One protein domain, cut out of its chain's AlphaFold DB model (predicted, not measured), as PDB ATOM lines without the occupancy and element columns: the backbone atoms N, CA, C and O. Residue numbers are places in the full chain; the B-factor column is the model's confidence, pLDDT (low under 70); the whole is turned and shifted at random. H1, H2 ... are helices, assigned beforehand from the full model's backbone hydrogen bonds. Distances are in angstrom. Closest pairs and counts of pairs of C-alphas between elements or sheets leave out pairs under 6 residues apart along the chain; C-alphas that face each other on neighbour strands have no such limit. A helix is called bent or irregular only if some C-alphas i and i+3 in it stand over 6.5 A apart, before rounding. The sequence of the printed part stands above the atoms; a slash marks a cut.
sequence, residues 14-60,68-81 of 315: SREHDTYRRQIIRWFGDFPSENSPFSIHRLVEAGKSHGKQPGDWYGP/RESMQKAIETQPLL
ATOM      1  N   SER A  14       8.863 -21.973 -15.671       87.00
ATOM      2  CA  SER A  14       8.427 -22.621 -14.442       87.00
ATOM      3  C   SER A  14       9.639 -23.232 -13.731       87.00
ATOM      4  O   SER A  14      10.645 -23.603 -14.347       87.00
ATOM      5  N   ARG A  15       9.538 -23.386 -12.410       87.00
ATOM      6  CA  ARG A  15      10.573 -24.055 -11.608       87.00
ATOM      7  C   ARG A  15      10.843 -25.488 -12.085       87.00
ATOM      8  O   ARG A  15      11.969 -25.976 -11.991       87.00
ATOM      9  N   GLU A  16       9.814 -26.154 -12.593       87.94
ATOM     10  CA  GLU A  16       9.907 -27.493 -13.167       87.94
ATOM     11  C   GLU A  16      10.721 -27.494 -14.471       87.94
ATOM     12  O   GLU A  16      11.663 -28.277 -14.594       87.94
ATOM     13  N   HIS A  17      10.450 -26.566 -15.399       87.69
ATOM     14  CA  HIS A  17      11.230 -26.431 -16.635       87.69
ATOM     15  C   HIS A  17      12.701 -26.114 -16.362       87.69
ATOM     16  O   HIS A  17      13.574 -26.708 -16.989       87.69
ATOM     17  N   ASP A  18      12.998 -25.233 -15.400       88.88
ATOM     18  CA  ASP A  18      14.388 -24.953 -15.023       88.88
ATOM     19  C   ASP A  18      15.090 -26.202 -14.467       88.88
ATOM     20  O   ASP A  18      16.245 -26.474 -14.800       88.88
ATOM     21  N   THR A  19      14.371 -27.012 -13.684       90.38
ATOM     22  CA  THR A  19      14.890 -28.275 -13.142       90.38
ATOM     23  C   THR A  19      15.203 -29.269 -14.262       90.38
ATOM     24  O   THR A  19      16.309 -29.812 -14.294       90.38
ATOM     25  N   TYR A  20      14.283 -29.467 -15.213       90.81
ATOM     26  CA  TYR A  20      14.521 -30.336 -16.369       90.81
ATOM     27  C   TYR A  20      15.657 -29.826 -17.254       90.81
ATOM     28  O   TYR A  20      16.526 -30.607 -17.629       90.81
ATOM     29  N   ARG A  21      15.711 -28.520 -17.530       91.56
ATOM     30  CA  ARG A  21      16.793 -27.904 -18.308       91.56
ATOM     31  C   ARG A  21      18.157 -28.176 -17.683       91.56
ATOM     32  O   ARG A  21      19.073 -28.620 -18.367       91.56
ATOM     33  N   ARG A  22      18.296 -27.939 -16.377       94.25
ATOM     34  CA  ARG A  22      19.549 -28.198 -15.651       94.25
ATOM     35  C   ARG A  22      19.894 -29.677 -15.625       94.25
ATOM     36  O   ARG A  22      21.065 -30.011 -15.728       94.25
ATOM     37  N   GLN A  23      18.900 -30.553 -15.504       94.56
ATOM     38  CA  GLN A  23      19.128 -31.991 -15.580       94.56
ATOM     39  C   GLN A  23      19.667 -32.403 -16.955       94.56
ATOM     40  O   GLN A  23      20.653 -33.130 -17.008       94.56
ATOM     41  N   ILE A  24      19.074 -31.897 -18.042       95.19
ATOM     42  CA  ILE A  24      19.544 -32.163 -19.407       95.19
ATOM     43  C   ILE A  24      20.981 -31.671 -19.571       95.19
ATOM     44  O   ILE A  24      21.833 -32.449 -19.977       95.19
ATOM     45  N   ILE A  25      21.280 -30.420 -19.197       96.50
ATOM     46  CA  ILE A  25      22.646 -29.875 -19.295       96.50
ATOM     47  C   ILE A  25      23.630 -30.712 -18.465       96.50
ATOM     48  O   ILE A  25      24.724 -31.018 -18.929       96.50
ATOM     49  N   ARG A  26      23.234 -31.139 -17.259       96.56
ATOM     50  CA  ARG A  26      24.074 -31.970 -16.390       96.56
ATOM     51  C   ARG A  26      24.451 -33.295 -17.036       96.56
ATOM     52  O   ARG A  26      25.582 -33.737 -16.842       96.56
ATOM     53  N   TRP A  27      23.571 -33.888 -17.846       97.38
ATOM     54  CA  TRP A  27      23.906 -35.120 -18.554       97.38
ATOM     55  C   TRP A  27      25.102 -34.976 -19.503       97.38
ATOM     56  O   TRP A  27      25.812 -35.956 -19.720       97.38
ATOM     57  N   PHE A  28      25.357 -33.763 -20.000       97.56
ATOM     58  CA  PHE A  28      26.482 -33.415 -20.874       97.56
ATOM     59  C   PHE A  28      27.646 -32.729 -20.140       97.56
ATOM     60  O   PHE A  28      28.606 -32.323 -20.782       97.56
ATOM     61  N   GLY A  29      27.582 -32.576 -18.813       96.69
ATOM     62  CA  GLY A  29      28.639 -31.909 -18.049       96.69
ATOM     63  C   GLY A  29      29.991 -32.618 -18.159       96.69
ATOM     64  O   GLY A  29      30.046 -33.842 -18.172       96.69
ATOM     65  N   ASP A  30      31.095 -31.873 -18.177       95.88
ATOM     66  CA  ASP A  30      32.449 -32.403 -18.407       95.88
ATOM     67  C   ASP A  30      33.077 -33.106 -17.188       95.88
ATOM     68  O   ASP A  30      34.232 -32.876 -16.838       95.88
ATOM     69  N   PHE A  31      32.333 -34.006 -16.542       93.38
ATOM     70  CA  PHE A  31      32.803 -34.790 -15.398       93.38
ATOM     71  C   PHE A  31      32.592 -36.289 -15.627       93.38
ATOM     72  O   PHE A  31      31.532 -36.692 -16.110       93.38
ATOM     73  N   PRO A  32      33.538 -37.148 -15.209       91.06
ATOM     74  CA  PRO A  32      33.370 -38.599 -15.248       91.06
ATOM     75  C   PRO A  32      32.429 -39.073 -14.121       91.06
ATOM     76  O   PRO A  32      32.840 -39.747 -13.182       91.06
ATOM     77  N   SER A  33      31.148 -38.697 -14.191       91.12
ATOM     78  CA  SER A  33      30.109 -38.999 -13.196       91.12
ATOM     79  C   SER A  33      28.937 -39.751 -13.828       91.12
ATOM     80  O   SER A  33      28.679 -39.623 -15.020       91.12
ATOM     81  N   GLU A  34      28.198 -40.516 -13.024       91.75
ATOM     82  CA  GLU A  34      26.922 -41.138 -13.418       91.75
ATOM     83  C   GLU A  34      25.835 -40.101 -13.737       91.75
ATOM     84  O   GLU A  34      24.928 -40.365 -14.519       91.75
ATOM     85  N   ASN A  35      25.954 -38.886 -13.188       93.75
ATOM     86  CA  ASN A  35      25.057 -37.772 -13.501       93.75
ATOM     87  C   ASN A  35      25.355 -37.114 -14.857       93.75
ATOM     88  O   ASN A  35      24.554 -36.300 -15.316       93.75
ATOM     89  N   SER A  36      26.477 -37.469 -15.491       96.62
ATOM     90  CA  SER A  36      26.935 -36.921 -16.770       96.62
ATOM     91  C   SER A  36      27.273 -38.048 -17.762       96.62
ATOM     92  O   SER A  36      28.432 -38.200 -18.173       96.62
ATOM     93  N   PRO A  37      26.281 -38.882 -18.136       96.19
ATOM     94  CA  PRO A  37      26.499 -40.039 -19.001       96.19
ATOM     95  C   PRO A  37      26.962 -39.675 -20.418       96.19
ATOM     96  O   PRO A  37      27.577 -40.506 -21.077       96.19
ATOM     97  N   PHE A  38      26.719 -38.442 -20.870       97.31
ATOM     98  CA  PHE A  38      27.135 -37.923 -22.176       97.31
ATOM     99  C   PHE A  38      28.309 -36.941 -22.076       97.31
ATOM    100  O   PHE A  38      28.553 -36.169 -23.000       97.31
ATOM    101  N   SER A  39      29.033 -36.947 -20.954       97.38
ATOM    102  CA  SER A  39      30.268 -36.175 -20.806       97.38
ATOM    103  C   SER A  39      31.303 -36.574 -21.858       97.38
ATOM    104  O   SER A  39      31.366 -37.738 -22.268       97.38
ATOM    105  N   ILE A  40      32.197 -35.648 -22.223       96.12
ATOM    106  CA  ILE A  40      33.301 -35.940 -23.151       96.12
ATOM    107  C   ILE A  40      34.125 -37.162 -22.708       96.12
ATOM    108  O   ILE A  40      34.516 -37.982 -23.530       96.12
ATOM    109  N   HIS A  41      34.300 -37.351 -21.397       95.56
ATOM    110  CA  HIS A  41      34.983 -38.503 -20.808       95.56
ATOM    111  C   HIS A  41      34.293 -39.829 -21.156       95.56
ATOM    112  O   HIS A  41      34.953 -40.788 -21.554       95.56
ATOM    113  N   ARG A  42      32.961 -39.890 -21.021       95.31
ATOM    114  CA  ARG A  42      32.166 -41.093 -21.310       95.31
ATOM    115  C   ARG A  42      32.079 -41.366 -22.807       95.31
ATOM    116  O   ARG A  42      32.200 -42.519 -23.206       95.31
ATOM    117  N   LEU A  43      31.936 -40.318 -23.618       96.06
ATOM    118  CA  LEU A  43      31.908 -40.437 -25.077       96.06
ATOM    119  C   LEU A  43      33.253 -40.929 -25.629       96.06
ATOM    120  O   LEU A  43      33.275 -41.809 -26.485       96.06
ATOM    121  N   VAL A  44      34.375 -40.426 -25.107       95.75
ATOM    122  CA  VAL A  44      35.716 -40.907 -25.476       95.75
ATOM    123  C   VAL A  44      35.924 -42.358 -25.033       95.75
ATOM    124  O   VAL A  44      36.468 -43.148 -25.800       95.75
ATOM    125  N   GLU A  45      35.451 -42.740 -23.841       94.75
ATOM    126  CA  GLU A  45      35.508 -44.132 -23.374       94.75
ATOM    127  C   GLU A  45      34.713 -45.075 -24.287       94.75
ATOM    128  O   GLU A  45      35.227 -46.115 -24.690       94.75
ATOM    129  N   ALA A  46      33.488 -44.694 -24.664       93.81
ATOM    130  CA  ALA A  46      32.679 -45.433 -25.633       93.81
ATOM    131  C   ALA A  46      33.326 -45.456 -27.029       93.81
ATOM    132  O   ALA A  46      33.227 -46.443 -27.745       93.81
ATOM    133  N   GLY A  47      34.073 -44.417 -27.406       94.50
ATOM    134  CA  GLY A  47      34.830 -44.385 -28.656       94.50
ATOM    135  C   GLY A  47      35.904 -45.470 -28.783       94.50
ATOM    136  O   GLY A  47      36.223 -45.874 -29.902       94.50
ATOM    137  N   LYS A  48      36.430 -45.994 -27.667       94.00
ATOM    138  CA  LYS A  48      37.470 -47.035 -27.692       94.00
ATOM    139  C   LYS A  48      37.008 -48.321 -28.377       94.00
ATOM    140  O   LYS A  48      37.808 -48.947 -29.065       94.00
ATOM    141  N   SER A  49      35.729 -48.693 -28.237       90.06
ATOM    142  CA  SER A  49      35.151 -49.864 -28.922       90.06
ATOM    143  C   SER A  49      35.132 -49.704 -30.448       90.06
ATOM    144  O   SER A  49      35.104 -50.695 -31.166       90.06
ATOM    145  N   HIS A  50      35.228 -48.464 -30.937       86.88
ATOM    146  CA  HIS A  50      35.264 -48.095 -32.351       86.88
ATOM    147  C   HIS A  50      36.689 -47.747 -32.828       86.88
ATOM    148  O   HIS A  50      36.861 -47.064 -33.837       86.88
ATOM    149  N   GLY A  51      37.720 -48.156 -32.076       90.31
ATOM    150  CA  GLY A  51      39.125 -47.913 -32.419       90.31
ATOM    151  C   GLY A  51      39.586 -46.463 -32.244       90.31
ATOM    152  O   GLY A  51      40.648 -46.107 -32.749       90.31
ATOM    153  N   LYS A  52      38.812 -45.622 -31.546       92.69
ATOM    154  CA  LYS A  52      39.151 -44.214 -31.309       92.69
ATOM    155  C   LYS A  52      39.847 -44.013 -29.968       92.69
ATOM    156  O   LYS A  52      39.469 -44.609 -28.959       92.69
ATOM    157  N   GLN A  53      40.839 -43.133 -29.949       94.06
ATOM    158  CA  GLN A  53      41.614 -42.764 -28.771       94.06
ATOM    159  C   GLN A  53      41.350 -41.309 -28.353       94.06
ATOM    160  O   GLN A  53      40.917 -40.488 -29.167       94.06
ATOM    161  N   PRO A  54      41.625 -40.946 -27.084       94.75
ATOM    162  CA  PRO A  54      41.584 -39.551 -26.661       94.75
ATOM    163  C   PRO A  54      42.469 -38.670 -27.557       94.75
ATOM    164  O   PRO A  54      43.669 -38.906 -27.673       94.75
ATOM    165  N   GLY A  55      41.874 -37.641 -28.160       92.81
ATOM    166  CA  GLY A  55      42.555 -36.723 -29.082       92.81
ATOM    167  C   GLY A  55      42.334 -37.026 -30.567       92.81
ATOM    168  O   GLY A  55      42.607 -36.152 -31.393       92.81
ATOM    169  N   ASP A  56      41.790 -38.196 -30.910       94.12
ATOM    170  CA  ASP A  56      41.414 -38.509 -32.288       94.12
ATOM    171  C   ASP A  56      40.236 -37.656 -32.756       94.12
ATOM    172  O   ASP A  56      39.388 -37.212 -31.978       94.12
ATOM    173  N   TRP A  57      40.155 -37.461 -34.071       92.94
ATOM    174  CA  TRP A  57      38.963 -36.898 -34.687       92.94
ATOM    175  C   TRP A  57      37.914 -37.989 -34.948       92.94
ATOM    176  O   TRP A  57      38.223 -39.106 -35.382       92.94
ATOM    177  N   TYR A  58      36.651 -37.643 -34.703       94.19
ATOM    178  CA  TYR A  58      35.502 -38.528 -34.854       94.19
ATOM    179  C   TYR A  58      34.614 -38.012 -35.985       94.19
ATOM    180  O   TYR A  58      34.147 -36.874 -35.943       94.19
ATOM    181  N   GLY A  59      34.377 -38.861 -36.984       94.00
ATOM    182  CA  GLY A  59      33.460 -38.551 -38.076       94.00
ATOM    183  C   GLY A  59      31.987 -38.661 -37.655       94.00
ATOM    184  O   GLY A  59      31.687 -39.348 -36.673       94.00
ATOM    185  N   PRO A  60      31.056 -38.047 -38.411       95.50
ATOM    186  CA  PRO A  60      29.627 -38.010 -38.077       95.50
ATOM    187  C   PRO A  60      29.014 -39.392 -37.813       95.50
ATOM    188  O   PRO A  60      28.357 -39.590 -36.792       95.50
ATOM    189  N   ARG A  68      24.525 -43.783 -29.666       96.31
ATOM    190  CA  ARG A  68      23.646 -44.943 -29.453       96.31
ATOM    191  C   ARG A  68      24.137 -45.816 -28.298       96.31
ATOM    192  O   ARG A  68      23.353 -46.133 -27.407       96.31
ATOM    193  N   GLU A  69      25.417 -46.184 -28.294       95.00
ATOM    194  CA  GLU A  69      26.016 -46.992 -27.221       95.00
ATOM    195  C   GLU A  69      25.962 -46.257 -25.872       95.00
ATOM    196  O   GLU A  69      25.588 -46.826 -24.844       95.00
ATOM    197  N   SER A  70      26.277 -44.962 -25.882       95.44
ATOM    198  CA  SER A  70      26.247 -44.119 -24.688       95.44
ATOM    199  C   SER A  70      24.834 -43.997 -24.125       95.44
ATOM    200  O   SER A  70      24.672 -44.080 -22.914       95.44
ATOM    201  N   MET A  71      23.806 -43.874 -24.972       95.38
ATOM    202  CA  MET A  71      22.401 -43.866 -24.546       95.38
ATOM    203  C   MET A  71      22.017 -45.180 -23.860       95.38
ATOM    204  O   MET A  71      21.416 -45.155 -22.790       95.38
ATOM    205  N   GLN A  72      22.405 -46.326 -24.429       92.94
ATOM    206  CA  GLN A  72      22.115 -47.640 -23.840       92.94
ATOM    207  C   GLN A  72      22.718 -47.785 -22.437       92.94
ATOM    208  O   GLN A  72      22.028 -48.219 -21.519       92.94
ATOM    209  N   LYS A  73      23.973 -47.355 -22.257       93.19
ATOM    210  CA  LYS A  73      24.644 -47.334 -20.946       93.19
ATOM    211  C   LYS A  73      24.032 -46.300 -19.995       93.19
ATOM    212  O   LYS A  73      23.931 -46.535 -18.796       93.19
ATOM    213  N   ALA A  74      23.610 -45.148 -20.515       94.88
ATOM    214  CA  ALA A  74      23.053 -44.064 -19.713       94.88
ATOM    215  C   ALA A  74      21.750 -44.462 -19.007       94.88
ATOM    216  O   ALA A  74      21.518 -44.010 -17.887       94.88
ATOM    217  N   ILE A  75      20.935 -45.332 -19.616       92.81
ATOM    218  CA  ILE A  75      19.672 -45.822 -19.038       92.81
ATOM    219  C   ILE A  75      19.889 -46.482 -17.666       92.81
ATOM    220  O   ILE A  75      19.053 -46.322 -16.781       92.81
ATOM    221  N   GLU A  76      21.030 -47.147 -17.447       91.50
ATOM    222  CA  GLU A  76      21.358 -47.803 -16.170       91.50
ATOM    223  C   GLU A  76      21.461 -46.812 -15.000       91.50
ATOM    224  O   GLU A  76      21.175 -47.160 -13.856       91.50
ATOM    225  N   THR A  77      21.851 -45.569 -15.287       91.94
ATOM    226  CA  THR A  77      22.073 -44.517 -14.278       91.94
ATOM    227  C   THR A  77      21.014 -43.417 -14.319       91.94
ATOM    228  O   THR A  77      20.814 -42.707 -13.335       91.94
ATOM    229  N   GLN A  78      20.314 -43.265 -15.446       93.88
ATOM    230  CA  GLN A  78      19.338 -42.209 -15.694       93.88
ATOM    231  C   GLN A  78      18.015 -42.818 -16.187       93.88
ATOM    232  O   GLN A  78      17.777 -42.881 -17.396       93.88
ATOM    233  N   PRO A  79      17.096 -43.190 -15.274       90.81
ATOM    234  CA  PRO A  79      15.824 -43.831 -15.631       90.81
ATOM    235  C   PRO A  79      14.961 -43.018 -16.605       90.81
ATOM    236  O   PRO A  79      14.198 -43.568 -17.390       90.81
ATOM    237  N   LEU A  80      15.095 -41.687 -16.604       90.12
ATOM    238  CA  LEU A  80      14.352 -40.828 -17.529       90.12
ATOM    239  C   LEU A  80      14.708 -41.069 -19.007       90.12
ATOM    240  O   LEU A  80      13.888 -40.758 -19.873       90.12
ATOM    241  N   LEU A  81      15.903 -41.597 -19.289       92.88
ATOM    242  CA  LEU A  81      16.360 -41.907 -20.644       92.88
ATOM    243  C   LEU A  81      15.767 -43.211 -21.187       92.88
ATOM    244  O   LEU A  81      15.796 -43.414 -22.394       92.88
TER     245      LEU A  81
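What this domain is: This is residues 14 to 60 and 68 to 81 of the 315 residues of the protein "Cysteine protease ATG4" of Mytilus galloprovincialis (UniProt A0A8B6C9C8). Two helices, H1 and H2, follow each other along the length of a loose, elongated shape, with the loop of residues 28 to 39 in the middle between them, and the short H3 packs across H2 at one side. Residues 14 to 22, mostly H1, stick out as a free arm and make much of the length. The printed part has 61 residues with three named helices, in the order H1, H2, H3, and no named strand; its class is all helix. It is only just loose, close to compact, with a radius of gyration of the C-alphas of 13.1 A, and spans 43 by 21 by 21 A.

Where its parts are: H1, the longest helix, holds residues 15 to 27 and is 18.7 A long, from C-alpha 15 at (10.573, -24.055, -11.608). H2 holds residues 40 to 50, 15.4 A; it is neither bent nor irregular, but only just: C-alphas 46 and 49 are 6.0 A apart. H3 holds residues 68 to 74, 9.8 A, and ends with C-alpha 74 at (23.053, -44.064, -19.713).

How they stand to each other: H1 touches no helix and is apart from both H2 and H3. H2 and H3 touch; their closest C-alphas, those of Ala 46 and Ser 70, are 6.6 A apart. They run opposite ways at a steep tilt of 51 degrees. In H1 and H3 every O i to N i+4 pair is within hydrogen-bond range; in H2, 5 of 7 are.

The domain as a whole: The C-alphas farthest apart, those of Ser 14 and Gly 51, are 43.6 A apart. Without the free residues 14 to 22, the body spans 30 by 19 by 18 A. H1 to H2 is a long link of 12 residues. The link from H2 to H3 runs across the cut: residues 61 to 67 are not printed, and C-alphas 60 and 68 are 12.6 A apart. The mean pLDDT of the printed part is 93.4, and no printed residue is under 70.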